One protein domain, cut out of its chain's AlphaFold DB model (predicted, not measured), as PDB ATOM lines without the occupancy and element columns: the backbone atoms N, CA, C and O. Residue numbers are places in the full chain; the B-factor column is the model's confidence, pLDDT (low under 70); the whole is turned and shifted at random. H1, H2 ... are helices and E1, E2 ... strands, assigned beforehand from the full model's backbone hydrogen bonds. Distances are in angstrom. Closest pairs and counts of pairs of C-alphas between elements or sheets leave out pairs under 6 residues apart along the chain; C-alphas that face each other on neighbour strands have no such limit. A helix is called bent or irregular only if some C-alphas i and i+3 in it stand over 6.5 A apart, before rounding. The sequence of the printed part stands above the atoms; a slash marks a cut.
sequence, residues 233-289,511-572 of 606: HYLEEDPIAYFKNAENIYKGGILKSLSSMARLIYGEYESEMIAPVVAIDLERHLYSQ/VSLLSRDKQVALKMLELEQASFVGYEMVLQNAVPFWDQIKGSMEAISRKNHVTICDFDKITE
ATOM      1  N   HIS A 233      10.283  53.471  -2.651       90.75
ATOM      2  CA  HIS A 233       9.392  54.540  -2.230       90.75
ATOM      3  C   HIS A 233       8.249  53.966  -1.393       90.75
ATOM      4  O   HIS A 233       7.564  53.038  -1.816       90.75
ATOM      5  N   TYR A 234       8.030  54.527  -0.205       88.88
ATOM      6  CA  TYR A 234       6.893  54.183   0.646       88.88
ATOM      7  C   TYR A 234       5.774  55.180   0.386       88.88
ATOM      8  O   TYR A 234       5.976  56.385   0.503       88.88
ATOM      9  N   LEU A 235       4.607  54.681  -0.002       87.56
ATOM     10  CA  LEU A 235       3.492  55.531  -0.375       87.56
ATOM     11  C   LEU A 235       2.785  56.092   0.869       87.56
ATOM     12  O   LEU A 235       2.277  55.336   1.693       87.56
ATOM     13  N   GLU A 236       2.723  57.420   0.980       80.19
ATOM     14  CA  GLU A 236       2.124  58.103   2.139       80.19
ATOM     15  C   GLU A 236       0.599  58.293   2.014       80.19
ATOM     16  O   GLU A 236      -0.111  58.298   3.022       80.19
ATOM     17  N   GLU A 237       0.074  58.420   0.788       80.62
ATOM     18  CA  GLU A 237      -1.334  58.747   0.523       80.62
ATOM     19  C   GLU A 237      -2.067  57.645  -0.266       80.62
ATOM     20  O   GLU A 237      -1.586  57.156  -1.283       80.62
ATOM     21  N   ASP A 238      -3.261  57.277   0.217       80.38
ATOM     22  CA  ASP A 238      -4.212  56.307  -0.365       80.38
ATOM     23  C   ASP A 238      -3.590  55.041  -1.012       80.38
ATOM     24  O   ASP A 238      -3.768  54.777  -2.210       80.38
ATOM     25  N   PRO A 239      -2.902  54.194  -0.218       82.31
ATOM     26  CA  PRO A 239      -2.231  53.003  -0.736       82.31
ATOM     27  C   PRO A 239      -3.174  51.992  -1.396       82.31
ATOM     28  O   PRO A 239      -2.762  51.260  -2.294       82.31
ATOM     29  N   ILE A 240      -4.459  51.969  -1.017       77.94
ATOM     30  CA  ILE A 240      -5.454  51.088  -1.641       77.94
ATOM     31  C   ILE A 240      -5.797  51.566  -3.048       77.94
ATOM     32  O   ILE A 240      -5.811  50.750  -3.971       77.94
ATOM     33  N   ALA A 241      -6.126  52.851  -3.219       80.31
ATOM     34  CA  ALA A 241      -6.480  53.366  -4.537       80.31
ATOM     35  C   ALA A 241      -5.292  53.269  -5.495       80.31
ATOM     36  O   ALA A 241      -5.475  52.844  -6.636       80.31
ATOM     37  N   TYR A 242      -4.083  53.568  -5.010       85.19
ATOM     38  CA  TYR A 242      -2.865  53.447  -5.800       85.19
ATOM     39  C   TYR A 242      -2.601  52.004  -6.236       85.19
ATOM     40  O   TYR A 242      -2.474  51.747  -7.432       85.19
ATOM     41  N   PHE A 243      -2.600  51.045  -5.300       81.56
ATOM     42  CA  PHE A 243      -2.387  49.635  -5.636       81.56
ATOM     43  C   PHE A 243      -3.459  49.115  -6.600       81.56
ATOM     44  O   PHE A 243      -3.143  48.458  -7.585       81.56
ATOM     45  N   LYS A 244      -4.734  49.458  -6.373       76.25
ATOM     46  CA  LYS A 244      -5.827  49.076  -7.277       76.25
ATOM     47  C   LYS A 244      -5.646  49.694  -8.662       76.25
ATOM     48  O   LYS A 244      -5.961  49.047  -9.657       76.25
ATOM     49  N   ASN A 245      -5.170  50.933  -8.750       79.88
ATOM     50  CA  ASN A 245      -4.839  51.544 -10.029       79.88
ATOM     51  C   ASN A 245      -3.692  50.779 -10.701       79.88
ATOM     52  O   ASN A 245      -3.858  50.357 -11.835       79.88
ATOM     53  N   ALA A 246      -2.601  50.485  -9.988       77.50
ATOM     54  CA  ALA A 246      -1.472  49.696 -10.493       77.50
ATOM     55  C   ALA A 246      -1.884  48.290 -10.982       77.50
ATOM     56  O   ALA A 246      -1.507  47.882 -12.080       77.50
ATOM     57  N   GLU A 247      -2.741  47.587 -10.232       67.69
ATOM     58  CA  GLU A 247      -3.323  46.281 -10.596       67.69
ATOM     59  C   GLU A 247      -4.177  46.359 -11.881       67.69
ATOM     60  O   GLU A 247      -4.342  45.365 -12.588       67.69
ATOM     61  N   ASN A 248      -4.709  47.543 -12.214       63.09
ATOM     62  CA  ASN A 248      -5.497  47.788 -13.426       63.09
ATOM     63  C   ASN A 248      -4.694  48.410 -14.578       63.09
ATOM     64  O   ASN A 248      -5.067  48.203 -15.733       63.09
ATOM     65  N   ILE A 249      -3.612  49.135 -14.276       62.91
ATOM     66  CA  ILE A 249      -2.645  49.680 -15.239       62.91
ATOM     67  C   ILE A 249      -1.984  48.528 -15.999       62.91
ATOM     68  O   ILE A 249      -1.799  48.600 -17.213       62.91
ATOM     69  N   TYR A 250      -1.704  47.430 -15.296       52.91
ATOM     70  CA  TYR A 250      -1.186  46.206 -15.880       52.91
ATOM     71  C   TYR A 250      -2.174  45.075 -15.615       52.91
ATOM     72  O   TYR A 250      -2.140  44.443 -14.562       52.91
ATOM     73  N   LYS A 251      -3.072  44.770 -16.563       41.03
ATOM     74  CA  LYS A 251      -3.938  43.578 -16.461       41.03
ATOM     75  C   LYS A 251      -3.131  42.281 -16.659       41.03
ATOM     76  O   LYS A 251      -3.380  41.499 -17.573       41.03
ATOM     77  N   GLY A 252      -2.194  42.010 -15.753       39.00
ATOM     78  CA  GLY A 252      -1.408  40.778 -15.659       39.00
ATOM     79  C   GLY A 252      -2.235  39.545 -15.277       39.00
ATOM     80  O   GLY A 252      -1.795  38.419 -15.495       39.00
ATOM     81  N   GLY A 253      -3.471  39.725 -14.800       34.59
ATOM     82  CA  GLY A 253      -4.426  38.624 -14.621       34.59
ATOM     83  C   GLY A 253      -4.987  38.061 -15.934       34.59
ATOM     84  O   GLY A 253      -5.380  36.901 -15.981       34.59
ATOM     85  N   ILE A 254      -4.987  38.849 -17.016       38.31
ATOM     86  CA  ILE A 254      -5.486  38.428 -18.334       38.31
ATOM     87  C   ILE A 254      -4.394  37.680 -19.121       38.31
ATOM     88  O   ILE A 254      -4.684  36.743 -19.854       38.31
ATOM     89  N   LEU A 255      -3.114  38.008 -18.926       41.31
ATOM     90  CA  LEU A 255      -2.015  37.401 -19.689       41.31
ATOM     91  C   LEU A 255      -1.699  35.953 -19.272       41.31
ATOM     92  O   LEU A 255      -1.202  35.186 -20.096       41.31
ATOM     93  N   LYS A 256      -2.021  35.544 -18.037       35.84
ATOM     94  CA  LYS A 256      -1.839  34.151 -17.579       35.84
ATOM     95  C   LYS A 256      -2.821  33.158 -18.215       35.84
ATOM     96  O   LYS A 256      -2.491  31.981 -18.303       35.84
ATOM     97  N   SER A 257      -3.993  33.610 -18.662       32.22
ATOM     98  CA  SER A 257      -5.040  32.770 -19.271       32.22
ATOM     99  C   SER A 257      -5.207  32.978 -20.781       32.22
ATOM    100  O   SER A 257      -6.048  32.333 -21.403       32.22
ATOM    101  N   LEU A 258      -4.398  33.854 -21.380       37.03
ATOM    102  CA  LEU A 258      -4.374  34.125 -22.812       37.03
ATOM    103  C   LEU A 258      -3.181  33.451 -23.497       37.03
ATOM    104  O   LEU A 258      -2.069  33.420 -22.956       37.03
ATOM    105  N   SER A 259      -3.410  32.974 -24.725       36.75
ATOM    106  CA  SER A 259      -2.350  32.487 -25.612       36.75
ATOM    107  C   SER A 259      -1.335  33.596 -25.901       36.75
ATOM    108  O   SER A 259      -1.661  34.785 -25.849       36.75
ATOM    109  N   SER A 260      -0.103  33.213 -26.242       37.31
ATOM    110  CA  SER A 260       1.002  34.117 -26.591       37.31
ATOM    111  C   SER A 260       0.587  35.204 -27.593       37.31
ATOM    112  O   SER A 260       1.038  36.342 -27.501       37.31
ATOM    113  N   MET A 261      -0.343  34.868 -28.492       34.75
ATOM    114  CA  MET A 261      -0.849  35.757 -29.529       34.75
ATOM    115  C   MET A 261      -1.902  36.757 -29.042       34.75
ATOM    116  O   MET A 261      -1.914  37.902 -29.478       34.75
ATOM    117  N   ALA A 262      -2.750  36.392 -28.083       36.81
ATOM    118  CA  ALA A 262      -3.683  37.347 -27.494       36.81
ATOM    119  C   ALA A 262      -2.957  38.370 -26.596       36.81
ATOM    120  O   ALA A 262      -3.374  39.524 -26.521       36.81
ATOM    121  N   ARG A 263      -1.804  38.000 -26.013       44.66
ATOM    122  CA  ARG A 263      -0.884  38.970 -25.385       44.66
ATOM    123  C   ARG A 263      -0.332  39.971 -26.402       44.66
ATOM    124  O   ARG A 263      -0.192  41.144 -26.076       44.66
ATOM    125  N   LEU A 264      -0.060  39.507 -27.622       40.94
ATOM    126  CA  LEU A 264       0.391  40.337 -28.735       40.94
ATOM    127  C   LEU A 264      -0.725  41.280 -29.220       40.94
ATOM    128  O   LEU A 264      -0.488  42.471 -29.350       40.94
ATOM    129  N   ILE A 265      -1.959  40.787 -29.382       35.94
ATOM    130  CA  ILE A 265      -3.119  41.581 -29.835       35.94
ATOM    131  C   ILE A 265      -3.457  42.702 -28.847       35.94
ATOM    132  O   ILE A 265      -3.632  43.846 -29.253       35.94
ATOM    133  N   TYR A 266      -3.506  42.418 -27.542       40.94
ATOM    134  CA  TYR A 266      -3.697  43.474 -26.539       40.94
ATOM    135  C   TYR A 266      -2.459  44.366 -26.358       40.94
ATOM    136  O   TYR A 266      -2.584  45.455 -25.804       40.94
ATOM    137  N   GLY A 267      -1.291  43.928 -26.841       41.47
ATOM    138  CA  GLY A 267      -0.092  44.753 -26.968       41.47
ATOM    139  C   GLY A 267      -0.077  45.655 -28.211       41.47
ATOM    140  O   GLY A 267       0.643  46.648 -28.217       41.47
ATOM    141  N   GLU A 268      -0.863  45.328 -29.245       34.03
ATOM    142  CA  GLU A 268      -0.934  46.056 -30.523       34.03
ATOM    143  C   GLU A 268      -2.110  47.043 -30.626       34.03
ATOM    144  O   GLU A 268      -2.127  47.877 -31.532       34.03
ATOM    145  N   TYR A 269      -3.078  47.014 -29.703       33.09
ATOM    146  CA  TYR A 269      -3.989  48.149 -29.543       33.09
ATOM    147  C   TYR A 269      -3.221  49.316 -28.912       33.09
ATOM    148  O   TYR A 269      -2.645  49.160 -27.836       33.09
ATOM    149  N   GLU A 270      -3.251  50.495 -29.544       35.59
ATOM    150  CA  GLU A 270      -2.846  51.753 -28.909       35.59
ATOM    151  C   GLU A 270      -3.731  52.001 -27.676       35.59
ATOM    152  O   GLU A 270      -4.808  52.589 -27.736       35.59
ATOM    153  N   SER A 271      -3.277  51.493 -26.535       39.47
ATOM    154  CA  SER A 271      -3.552  52.060 -25.225       39.47
ATOM    155  C   SER A 271      -2.477  53.110 -24.976       39.47
ATOM    156  O   SER A 271      -1.301  52.849 -25.236       39.47
ATOM    157  N   GLU A 272      -2.844  54.290 -24.475       33.50
ATOM    158  CA  GLU A 272      -1.877  55.377 -24.289       33.50
ATOM    159  C   GLU A 272      -0.710  55.040 -23.344       33.50
ATOM    160  O   GLU A 272       0.273  55.769 -23.370       33.50
ATOM    161  N   MET A 273      -0.721  53.934 -22.587       40.28
ATOM    162  CA  MET A 273       0.475  53.386 -21.930       40.28
ATOM    163  C   MET A 273       0.293  51.890 -21.612       40.28
ATOM    164  O   MET A 273      -0.480  51.544 -20.723       40.28
ATOM    165  N   ILE A 274       1.089  50.999 -22.221       45.69
ATOM    166  CA  ILE A 274       1.528  49.791 -21.496       45.69
ATOM    167  C   ILE A 274       2.582  50.291 -20.509       45.69
ATOM    168  O   ILE A 274       3.750  50.449 -20.866       45.69
ATOM    169  N   ALA A 275       2.164  50.641 -19.296       57.78
ATOM    170  CA  ALA A 275       3.111  51.076 -18.280       57.78
ATOM    171  C   ALA A 275       3.905  49.852 -17.786       57.78
ATOM    172  O   ALA A 275       3.313  48.786 -17.604       57.78
ATOM    173  N   PRO A 276       5.227  49.962 -17.572       67.94
ATOM    174  CA  PRO A 276       6.061  48.867 -17.086       67.94
ATOM    175  C   PRO A 276       5.824  48.650 -15.581       67.94
ATOM    176  O   PRO A 276       6.723  48.832 -14.775       67.94
ATOM    177  N   VAL A 277       4.594  48.320 -15.190       72.94
ATOM    178  CA  VAL A 277       4.161  48.227 -13.792       72.94
ATOM    179  C   VAL A 277       3.873  46.771 -13.446       72.94
ATOM    180  O   VAL A 277       3.096  46.110 -14.129       72.94
ATOM    181  N   VAL A 278       4.464  46.264 -12.369       74.56
ATOM    182  CA  VAL A 278       4.157  44.946 -11.804       74.56
ATOM    183  C   VAL A 278       3.551  45.159 -10.426       74.56
ATOM    184  O   VAL A 278       4.249  45.562  -9.502       74.56
ATOM    185  N   ALA A 279       2.254  44.890 -10.287       81.00
ATOM    186  CA  ALA A 279       1.543  45.003  -9.016       81.00
ATOM    187  C   ALA A 279       1.374  43.626  -8.357       81.00
ATOM    188  O   ALA A 279       0.821  42.711  -8.975       81.00
ATOM    189  N   ILE A 280       1.841  43.465  -7.116       77.88
ATOM    190  CA  ILE A 280       1.762  42.201  -6.367       77.88
ATOM    191  C   ILE A 280       1.299  42.461  -4.935       77.88
ATOM    192  O   ILE A 280       1.902  43.239  -4.204       77.88
ATOM    193  N   ASP A 281       0.250  41.752  -4.526       82.19
ATOM    194  CA  ASP A 281      -0.179  41.652  -3.131       82.19
ATOM    195  C   ASP A 281       0.419  40.367  -2.542       82.19
ATOM    196  O   ASP A 281       0.046  39.258  -2.941       82.19
ATOM    197  N   LEU A 282       1.370  40.516  -1.621       83.00
ATOM    198  CA  LEU A 282       2.174  39.416  -1.078       83.00
ATOM    199  C   LEU A 282       1.391  38.498  -0.125       83.00
ATOM    200  O   LEU A 282       1.801  37.360   0.121       83.00
ATOM    201  N   GLU A 283       0.212  38.922   0.333       78.38
ATOM    202  CA  GLU A 283      -0.692  38.095   1.138       78.38
ATOM    203  C   GLU A 283      -1.768  37.373   0.299       78.38
ATOM    204  O   GLU A 283      -2.428  36.444   0.782       78.38
ATOM    205  N   ARG A 284      -1.906  37.697  -0.996       75.25
ATOM    206  CA  ARG A 284      -2.779  36.965  -1.939       75.25
ATOM    207  C   ARG A 284      -2.117  35.730  -2.526       75.25
ATOM    208  O   ARG A 284      -0.941  35.486  -2.345       75.25
ATOM    209  N   HIS A 285      -2.882  34.903  -3.223       65.69
ATOM    210  CA  HIS A 285      -2.369  33.686  -3.847       65.69
ATOM    211  C   HIS A 285      -1.208  33.977  -4.828       65.69
ATOM    212  O   HIS A 285      -1.421  34.636  -5.846       65.69
ATOM    213  N   LEU A 286       0.005  33.498  -4.513       65.38
ATOM    214  CA  LEU A 286       1.231  33.769  -5.286       65.38
ATOM    215  C   LEU A 286       1.575  32.666  -6.298       65.38
ATOM    216  O   LEU A 286       2.104  32.967  -7.374       65.38
ATOM    217  N   TYR A 287       1.252  31.415  -5.967       66.62
ATOM    218  CA  TYR A 287       1.561  30.228  -6.765       66.62
ATOM    219  C   TYR A 287       0.354  29.318  -6.878       66.62
ATOM    220  O   TYR A 287      -0.266  28.990  -5.870       66.62
ATOM    221  N   SER A 288       0.074  28.874  -8.101       60.22
ATOM    222  CA  SER A 288      -0.889  27.809  -8.357       60.22
ATOM    223  C   SER A 288      -0.339  26.470  -7.858       60.22
ATOM    224  O   SER A 288       0.877  26.282  -7.824       60.22
ATOM    225  N   GLN A 289      -1.222  25.524  -7.538       61.78
ATOM    226  CA  GLN A 289      -0.815  24.137  -7.284       61.78
ATOM    227  C   GLN A 289      -0.003  23.570  -8.450       61.78
ATOM    228  O   GLN A 289      -0.243  23.937  -9.604       61.78
ATOM    229  N   VAL A 511       5.613  24.536  -4.294       79.75
ATOM    230  CA  VAL A 511       5.794  25.871  -3.724       79.75
ATOM    231  C   VAL A 511       4.483  26.438  -3.177       79.75
ATOM    232  O   VAL A 511       4.501  27.182  -2.196       79.75
ATOM    233  N   SER A 512       3.333  26.068  -3.749       74.44
ATOM    234  CA  SER A 512       2.026  26.549  -3.282       74.44
ATOM    235  C   SER A 512       1.653  26.040  -1.884       74.44
ATOM    236  O   SER A 512       0.824  26.666  -1.214       74.44
ATOM    237  N   LEU A 513       2.275  24.944  -1.432       83.31
ATOM    238  CA  LEU A 513       2.061  24.329  -0.119       83.31
ATOM    239  C   LEU A 513       3.056  24.820   0.942       83.31
ATOM    240  O   LEU A 513       2.884  24.528   2.127       83.31
ATOM    241  N   LEU A 514       4.081  25.580   0.541       88.06
ATOM    242  CA  LEU A 514       5.059  26.139   1.467       88.06
ATOM    243  C   LEU A 514       4.450  27.238   2.339       88.06
ATOM    244  O   LEU A 514       3.435  27.854   2.003       88.06
ATOM    245  N   SER A 515       5.116  27.527   3.455       92.88
ATOM    246  CA  SER A 515       4.761  28.652   4.311       92.88
ATOM    247  C   SER A 515       4.812  29.976   3.541       92.88
ATOM    248  O   SER A 515       5.558  30.151   2.572       92.88
ATOM    249  N   ARG A 516       3.964  30.921   3.954       86.31
ATOM    250  CA  ARG A 516       3.747  32.174   3.227       86.31
ATOM    251  C   ARG A 516       5.031  32.988   3.041       86.31
ATOM    252  O   ARG A 516       5.268  33.514   1.961       86.31
ATOM    253  N   ASP A 517       5.847  33.068   4.078       92.81
ATOM    254  CA  ASP A 517       7.162  33.711   4.076       92.81
ATOM    255  C   ASP A 517       8.095  33.131   3.000       92.81
ATOM    256  O   ASP A 517       8.703  33.892   2.245       92.81
ATOM    257  N   LYS A 518       8.142  31.799   2.852       94.69
ATOM    258  CA  LYS A 518       8.913  31.132   1.791       94.69
ATOM    259  C   LYS A 518       8.362  31.459   0.406       94.69
ATOM    260  O   LYS A 518       9.140  31.790  -0.483       94.69
ATOM    261  N   GLN A 519       7.039  31.428   0.219       85.12
ATOM    262  CA  GLN A 519       6.419  31.810  -1.058       85.12
ATOM    263  C   GLN A 519       6.757  33.259  -1.442       85.12
ATOM    264  O   GLN A 519       7.121  33.536  -2.581       85.12
ATOM    265  N   VAL A 520       6.668  34.189  -0.491       89.06
ATOM    266  CA  VAL A 520       7.002  35.600  -0.711       89.06
ATOM    267  C   VAL A 520       8.477  35.758  -1.091       89.06
ATOM    268  O   VAL A 520       8.777  36.394  -2.099       89.06
ATOM    269  N   ALA A 521       9.394  35.123  -0.359       95.00
ATOM    270  CA  ALA A 521      10.822  35.160  -0.670       95.00
ATOM    271  C   ALA A 521      11.148  34.577  -2.058       95.00
ATOM    272  O   ALA A 521      11.898  35.187  -2.821       95.00
ATOM    273  N   LEU A 522      10.535  33.449  -2.430       85.38
ATOM    274  CA  LEU A 522      10.680  32.856  -3.764       85.38
ATOM    275  C   LEU A 522      10.145  33.778  -4.863       85.38
ATOM    276  O   LEU A 522      10.785  33.924  -5.904       85.38
ATOM    277  N   LYS A 523       9.022  34.468  -4.625       84.56
ATOM    278  CA  LYS A 523       8.454  35.404  -5.605       84.56
ATOM    279  C   LYS A 523       9.396  36.575  -5.853       84.56
ATOM    280  O   LYS A 523       9.562  37.006  -6.992       84.56
ATOM    281  N   MET A 524      10.039  37.063  -4.796       87.38
ATOM    282  CA  MET A 524      11.035  38.124  -4.899       87.38
ATOM    283  C   MET A 524      12.309  37.654  -5.610       87.38
ATOM    284  O   MET A 524      12.840  38.403  -6.428       87.38
ATOM    285  N   LEU A 525      12.747  36.411  -5.386       84.44
ATOM    286  CA  LEU A 525      13.841  35.804  -6.148       84.44
ATOM    287  C   LEU A 525      13.513  35.729  -7.649       84.44
ATOM    288  O   LEU A 525      14.357  36.068  -8.473       84.44
ATOM    289  N   GLU A 526      12.292  35.332  -8.021       76.44
ATOM    290  CA  GLU A 526      11.861  35.304  -9.427       76.44
ATOM    291  C   GLU A 526      11.910  36.695 -10.076       76.44
ATOM    292  O   GLU A 526      12.407  36.832 -11.193       76.44
ATOM    293  N   LEU A 527      11.434  37.733  -9.379       73.62
ATOM    294  CA  LEU A 527      11.488  39.114  -9.873       73.62
ATOM    295  C   LEU A 527      12.924  39.616 -10.039       73.62
ATOM    296  O   LEU A 527      13.225  40.317 -11.005       73.62
ATOM    297  N   GLU A 528      13.807  39.255  -9.108       79.19
ATOM    298  CA  GLU A 528      15.230  39.578  -9.180       79.19
ATOM    299  C   GLU A 528      15.882  38.926 -10.411       79.19
ATOM    300  O   GLU A 528      16.568  39.606 -11.178       79.19
ATOM    301  N   GLN A 529      15.625  37.633 -10.637       69.06
ATOM    302  CA  GLN A 529      16.208  36.868 -11.745       69.06
ATOM    303  C   GLN A 529      15.628  37.253 -13.110       69.06
ATOM    304  O   GLN A 529      16.353  37.278 -14.107       69.06
ATOM    305  N   ALA A 530      14.359  37.670 -13.156       63.69
ATOM    306  CA  ALA A 530      13.717  38.172 -14.369       63.69
ATOM    307  C   ALA A 530      14.412  39.414 -14.962       63.69
ATOM    308  O   ALA A 530      14.174  39.756 -16.120       63.69
ATOM    309  N   SER A 531      15.299  40.073 -14.201       62.22
ATOM    310  CA  SER A 531      16.191  41.127 -14.695       62.22
ATOM    311  C   SER A 531      15.463  42.302 -15.361       62.22
ATOM    312  O   SER A 531      15.986  42.914 -16.295       62.22
ATOM    313  N   PHE A 532      14.272  42.651 -14.859       65.00
ATOM    314  CA  PHE A 532      13.528  43.831 -15.300       65.00
ATOM    315  C   PHE A 532      14.371  45.112 -15.173       65.00
ATOM    316  O   PHE A 532      15.198  45.242 -14.263       65.00
ATOM    317  N   VAL A 533      14.161  46.061 -16.094       65.62
ATOM    318  CA  VAL A 533      14.843  47.365 -16.109       65.62
ATOM    319  C   VAL A 533      13.852  48.475 -16.440       65.62
ATOM    320  O   VAL A 533      13.208  48.437 -17.489       65.62
ATOM    321  N   GLY A 534      13.781  49.492 -15.582       67.44
ATOM    322  CA  GLY A 534      12.897  50.648 -15.737       67.44
ATOM    323  C   GLY A 534      11.426  50.344 -15.455       67.44
ATOM    324  O   GLY A 534      10.569  51.073 -15.948       67.44
ATOM    325  N   TYR A 535      11.141  49.266 -14.719       78.75
ATOM    326  CA  TYR A 535       9.794  48.935 -14.262       78.75
ATOM    327  C   TYR A 535       9.488  49.606 -12.924       78.75
ATOM    328  O   TYR A 535      10.395  49.907 -12.151       78.75
ATOM    329  N   GLU A 536       8.205  49.788 -12.644       85.81
ATOM    330  CA  GLU A 536       7.687  50.062 -11.315       85.81
ATOM    331  C   GLU A 536       7.129  48.769 -10.706       85.81
ATOM    332  O   GLU A 536       6.197  48.161 -11.227       85.81
ATOM    333  N   MET A 537       7.698  48.345  -9.586       85.75
ATOM    334  CA  MET A 537       7.240  47.201  -8.805       85.75
ATOM    335  C   MET A 537       6.367  47.724  -7.666       85.75
ATOM    336  O   MET A 537       6.882  48.251  -6.685       85.75
ATOM    337  N   VAL A 538       5.049  47.604  -7.791       90.06
ATOM    338  CA  VAL A 538       4.088  48.075  -6.790       90.06
ATOM    339  C   VAL A 538       3.723  46.910  -5.875       90.06
ATOM    340  O   VAL A 538       3.009  45.990  -6.270       90.06
ATOM    341  N   LEU A 539       4.233  46.922  -4.648       90.31
ATOM    342  CA  LEU A 539       4.061  45.835  -3.690       90.31
ATOM    343  C   LEU A 539       3.099  46.244  -2.583       90.31
ATOM    344  O   LEU A 539       3.223  47.323  -2.013       90.31
ATOM    345  N   GLN A 540       2.161  45.361  -2.262       87.06
ATOM    346  CA  GLN A 540       1.254  45.501  -1.130       87.06
ATOM    347  C   GLN A 540       1.460  44.346  -0.149       87.06
ATOM    348  O   GLN A 540       1.666  43.200  -0.552       87.06
ATOM    349  N   ASN A 541       1.364  44.665   1.139       87.12
ATOM    350  CA  ASN A 541       1.643  43.794   2.275       87.12
ATOM    351  C   ASN A 541       3.086  43.250   2.262       87.12
ATOM    352  O   ASN A 541       3.317  42.065   2.489       87.12
ATOM    353  N   ALA A 542       4.062  44.110   1.968       91.50
ATOM    354  CA  ALA A 542       5.485  43.766   1.924       91.50
ATOM    355  C   ALA A 542       6.191  43.861   3.284       91.50
ATOM    356  O   ALA A 542       7.078  43.058   3.577       91.50
ATOM    357  N   VAL A 543       5.802  44.821   4.124       91.19
ATOM    358  CA  VAL A 543       6.403  45.091   5.437       91.19
ATOM    359  C   VAL A 543       6.356  43.871   6.368       91.19
ATOM    360  O   VAL A 543       7.385  43.594   6.986       91.19
ATOM    361  N   PRO A 544       5.265  43.074   6.436       90.94
ATOM    362  CA  PRO A 544       5.238  41.858   7.256       90.94
ATOM    363  C   PRO A 544       6.291  40.804   6.889       90.94
ATOM    364  O   PRO A 544       6.613  39.949   7.710       90.94
ATOM    365  N   PHE A 545       6.834  40.856   5.669       93.88
ATOM    366  CA  PHE A 545       7.834  39.912   5.155       93.88
ATOM    367  C   PHE A 545       9.204  40.566   4.933       93.88
ATOM    368  O   PHE A 545      10.062  40.005   4.248       93.88
ATOM    369  N   TRP A 546       9.416  41.777   5.463       91.31
ATOM    370  CA  TRP A 546      10.569  42.611   5.117       91.31
ATOM    371  C   TRP A 546      11.912  41.932   5.392       91.31
ATOM    372  O   TRP A 546      12.833  42.015   4.577       91.31
ATOM    373  N   ASP A 547      12.025  41.222   6.515       90.75
ATOM    374  CA  ASP A 547      13.262  40.540   6.895       90.75
ATOM    375  C   ASP A 547      13.680  39.465   5.890       90.75
ATOM    376  O   ASP A 547      14.879  39.283   5.666       90.75
ATOM    377  N   GLN A 548      12.709  38.810   5.251       90.62
ATOM    378  CA  GLN A 548      12.933  37.787   4.236       90.62
ATOM    379  C   GLN A 548      13.271  38.389   2.867       90.62
ATOM    380  O   GLN A 548      14.035  37.787   2.115       90.62
ATOM    381  N   ILE A 549      12.728  39.565   2.529       92.62
ATOM    382  CA  ILE A 549      12.790  40.098   1.155       92.62
ATOM    383  C   ILE A 549      13.710  41.301   0.952       92.62
ATOM    384  O   ILE A 549      13.979  41.651  -0.196       92.62
ATOM    385  N   LYS A 550      14.221  41.934   2.017       91.75
ATOM    386  CA  LYS A 550      15.026  43.171   1.920       91.75
ATOM    387  C   LYS A 550      16.204  43.081   0.941       91.75
ATOM    388  O   LYS A 550      16.457  44.029   0.206       91.75
ATOM    389  N   GLY A 551      16.886  41.936   0.878       89.31
ATOM    390  CA  GLY A 551      18.017  41.737  -0.035       89.31
ATOM    391  C   GLY A 551      17.596  41.764  -1.506       89.31
ATOM    392  O   GLY A 551      18.182  42.494  -2.306       89.31
ATOM    393  N   SER A 552      16.542  41.024  -1.858       88.62
ATOM    394  CA  SER A 552      15.995  41.021  -3.221       88.62
ATOM    395  C   SER A 552      15.347  42.356  -3.579       88.62
ATOM    396  O   SER A 552      15.511  42.833  -4.696       88.62
ATOM    397  N   MET A 553      14.685  43.009  -2.622       90.06
ATOM    398  CA  MET A 553      14.158  44.369  -2.766       90.06
ATOM    399  C   MET A 553      15.247  45.364  -3.183       90.06
ATOM    400  O   MET A 553      15.088  46.061  -4.184       90.06
ATOM    401  N   GLU A 554      16.375  45.388  -2.468       89.75
ATOM    402  CA  GLU A 554      17.524  46.236  -2.804       89.75
ATOM    403  C   GLU A 554      18.135  45.881  -4.166       89.75
ATOM    404  O   GLU A 554      18.579  46.763  -4.902       89.75
ATOM    405  N   ALA A 555      18.186  44.595  -4.524       85.12
ATOM    406  CA  ALA A 555      18.702  44.156  -5.816       85.12
ATOM    407  C   ALA A 555      17.806  44.623  -6.976       85.12
ATOM    408  O   ALA A 555      18.309  45.162  -7.965       85.12
ATOM    409  N   ILE A 556      16.487  44.473  -6.830       82.62
ATOM    410  CA  ILE A 556      15.480  44.895  -7.809       82.62
ATOM    411  C   ILE A 556      15.482  46.420  -7.959       82.62
ATOM    412  O   ILE A 556      15.476  46.923  -9.088       82.62
ATOM    413  N   SER A 557      15.566  47.159  -6.847       89.75
ATOM    414  CA  SER A 557      15.482  48.624  -6.843       89.75
ATOM    415  C   SER A 557      16.672  49.325  -7.508       89.75
ATOM    416  O   SER A 557      16.605  50.515  -7.797       89.75
ATOM    417  N   ARG A 558      17.783  48.616  -7.760       85.56
ATOM    418  CA  ARG A 558      18.940  49.152  -8.508       85.56
ATOM    419  C   ARG A 558      18.646  49.388  -9.985       85.56
ATOM    420  O   ARG A 558      19.400  50.094 -10.642       85.56
ATOM    421  N   LYS A 559      17.629  48.719 -10.529       75.94
ATOM    422  CA  LYS A 559      17.265  48.799 -11.951       75.94
ATOM    423  C   LYS A 559      15.808  49.205 -12.167       75.94
ATOM    424  O   LYS A 559      15.427  49.432 -13.311       75.94
ATOM    425  N   ASN A 560      15.011  49.251 -11.102       78.62
ATOM    426  CA  ASN A 560      13.566  49.448 -11.128       78.62
ATOM    427  C   ASN A 560      13.149  50.375  -9.985       78.62
ATOM    428  O   ASN A 560      13.830  50.449  -8.962       78.62
ATOM    429  N   HIS A 561      12.012  51.039 -10.133       89.56
ATOM    430  CA  HIS A 561      11.353  51.706  -9.023       89.56
ATOM    431  C   HIS A 561      10.550  50.679  -8.234       89.56
ATOM    432  O   HIS A 561       9.902  49.827  -8.835       89.56
ATOM    433  N   VAL A 562      10.582  50.730  -6.907       91.88
ATOM    434  CA  VAL A 562       9.753  49.860  -6.069       91.88
ATOM    435  C   VAL A 562       8.869  50.723  -5.184       91.88
ATOM    436  O   VAL A 562       9.381  51.477  -4.363       91.88
ATOM    437  N   THR A 563       7.557  50.588  -5.325       93.06
ATOM    438  CA  THR A 563       6.555  51.338  -4.564       93.06
ATOM    439  C   THR A 563       5.905  50.416  -3.539       93.06
ATOM    440  O   THR A 563       5.270  49.431  -3.904       93.06
ATOM    441  N   ILE A 564       6.051  50.725  -2.251       93.00
ATOM    442  CA  ILE A 564       5.412  50.001  -1.148       93.00
ATOM    443  C   ILE A 564       4.071  50.662  -0.818       93.00
ATOM    444  O   ILE A 564       4.026  51.799  -0.347       93.00
ATOM    445  N   CYS A 565       2.984  49.927  -1.042       90.19
ATOM    446  CA  CYS A 565       1.598  50.315  -0.782       90.19
ATOM    447  C   CYS A 565       1.066  49.688   0.516       90.19
ATOM    448  O   CYS A 565      -0.041  49.139   0.552       90.19
ATOM    449  N   ASP A 566       1.860  49.782   1.578       86.88
ATOM    450  CA  ASP A 566       1.512  49.283   2.904       86.88
ATOM    451  C   ASP A 566       1.014  50.425   3.786       86.88
ATOM    452  O   ASP A 566       1.404  51.580   3.628       86.88
ATOM    453  N   PHE A 567       0.143  50.105   4.737       80.38
ATOM    454  CA  PHE A 567      -0.289  51.081   5.729       80.38
ATOM    455  C   PHE A 567       0.772  51.254   6.811       80.38
ATOM    456  O   PHE A 567       1.292  50.271   7.343       80.38
ATOM    457  N   ASP A 568       1.010  52.507   7.202       73.19
ATOM    458  CA  ASP A 568       1.846  52.830   8.357       73.19
ATOM    459  C   ASP A 568       1.408  52.014   9.591       73.19
ATOM    460  O   ASP A 568       0.214  51.855   9.856       73.19
ATOM    461  N   LYS A 569       2.380  51.495  10.349       75.12
ATOM    462  CA  LYS A 569       2.211  50.652  11.556       75.12
ATOM    463  C   LYS A 569       1.663  49.234  11.348       75.12
ATOM    464  O   LYS A 569       1.636  48.481  12.323       75.12
ATOM    465  N   ILE A 570       1.279  48.825  10.136       80.19
ATOM    466  CA  ILE A 570       0.959  47.416   9.858       80.19
ATOM    467  C   ILE A 570       2.268  46.670   9.579       80.19
ATOM    468  O   ILE A 570       2.837  46.771   8.498       80.19
ATOM    469  N   THR A 571       2.758  45.947  10.586       84.19
ATOM    470  CA  THR A 571       4.031  45.197  10.531       84.19
ATOM    471  C   THR A 571       3.850  43.685  10.655       84.19
ATOM    472  O   THR A 571       4.815  42.936  10.564       84.19
ATOM    473  N   GLU A 572       2.612  43.232  10.835       85.31
ATOM    474  CA  GLU A 572       2.239  41.826  10.968       85.31
ATOM    475  C   GLU A 572       1.297  41.433   9.827       85.31
ATOM    476  O   GLU A 572       0.621  42.289   9.251       85.31
TER     477      GLU A 572
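AT A GLANCE: This is residues 233 to 289 and 511 to 572 of the 606 residues of the protein "Excinuclease ABC subunit A" of Listeria weihenstephanensis FSL R9-0317 (UniProt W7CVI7). A small sheet of three parallel strands has H1 slanting over one face, while H4 and H5 run side by side away from H1, H5 grazing the sheet. Beyond the E1 edge the chain goes out through H2 and H3, and residues 256 to 261 and 267 to 272 stick out. The printed part has 119 residues, with five named helices and three named strands in the order H1 H2 H3 E1 H4 E2 H5 E3; the sheet runs E1 E2 E3, and the class is mixed, helices and strands. The whole is compact, with a radius of gyration of the C-alphas of 14.7 A and spans of 41 by 35 by 25 A.

HOW THE PARTS SIT: Start at E2, residues 536 to 540, the inner strand. Beside it is E1, residues 277 to 281, parallel at 13 degrees, with N 278 and O 536 2.8 A apart, within hydrogen-bond range. Its other neighbour is E3, residues 561 to 564, parallel at 15 degrees, with N 537 and O 561 at 2.8 A. H1, residues 239 to 249, is on the sheet at a height of 8.6 A, making two layers, a helix on one face of a sheet; its closest C-alphas to E1 are those of Glu 247 and Ala 279, 5.3 A. It lies over E1 and E2, slantwise to the strands, at 51 degrees to E1 on the local plane. H5, residues 543 to 557, only grazes the sheet; with E2 and E3 it forms a strand-helix-strand unit, two parallel neighbour strands with a helix between, whose crossover is right-handed. H5 is irregular, with C-alphas 544 and 547 8.1 A apart. H4, residues 516 to 529, touches H5 at a shallow tilt of 6 degrees, the same way, the closest C-alphas being those of Glu 528 and Ile 556, 5.5 A. H2, residues 252 to 255, and H3, residues 260 to 268, are close but not clearly touching, with C-alphas of Leu 255 and Arg 263 6.0 A apart. Each O i to N i+4 pair is within hydrogen-bond range in H1, H3 and H4, but 7 of 11 in H5; H2 is too short for one.

IN THESE COORDINATES: Find C-alpha 239 at (-2.231, 53.003, -0.736); H1 runs 14.9 A from there. H3 spans 12.7 A, E1 13.3 A, H4 20.0 A, E2 12.9 A and H5 15.7 A. E3 ends at C-alpha 564, (5.412, 50.001, -1.148).

THE WHOLE: Residues 290 to 510 are not printed, and C-alphas 289 and 511 are 7.7 A apart across the cut. Of the links printed whole, none is long. Mean pLDDT of the printed part is 72.4; look for values under 70 at residues 247 to 276, 285 to 289 and 529 to 534.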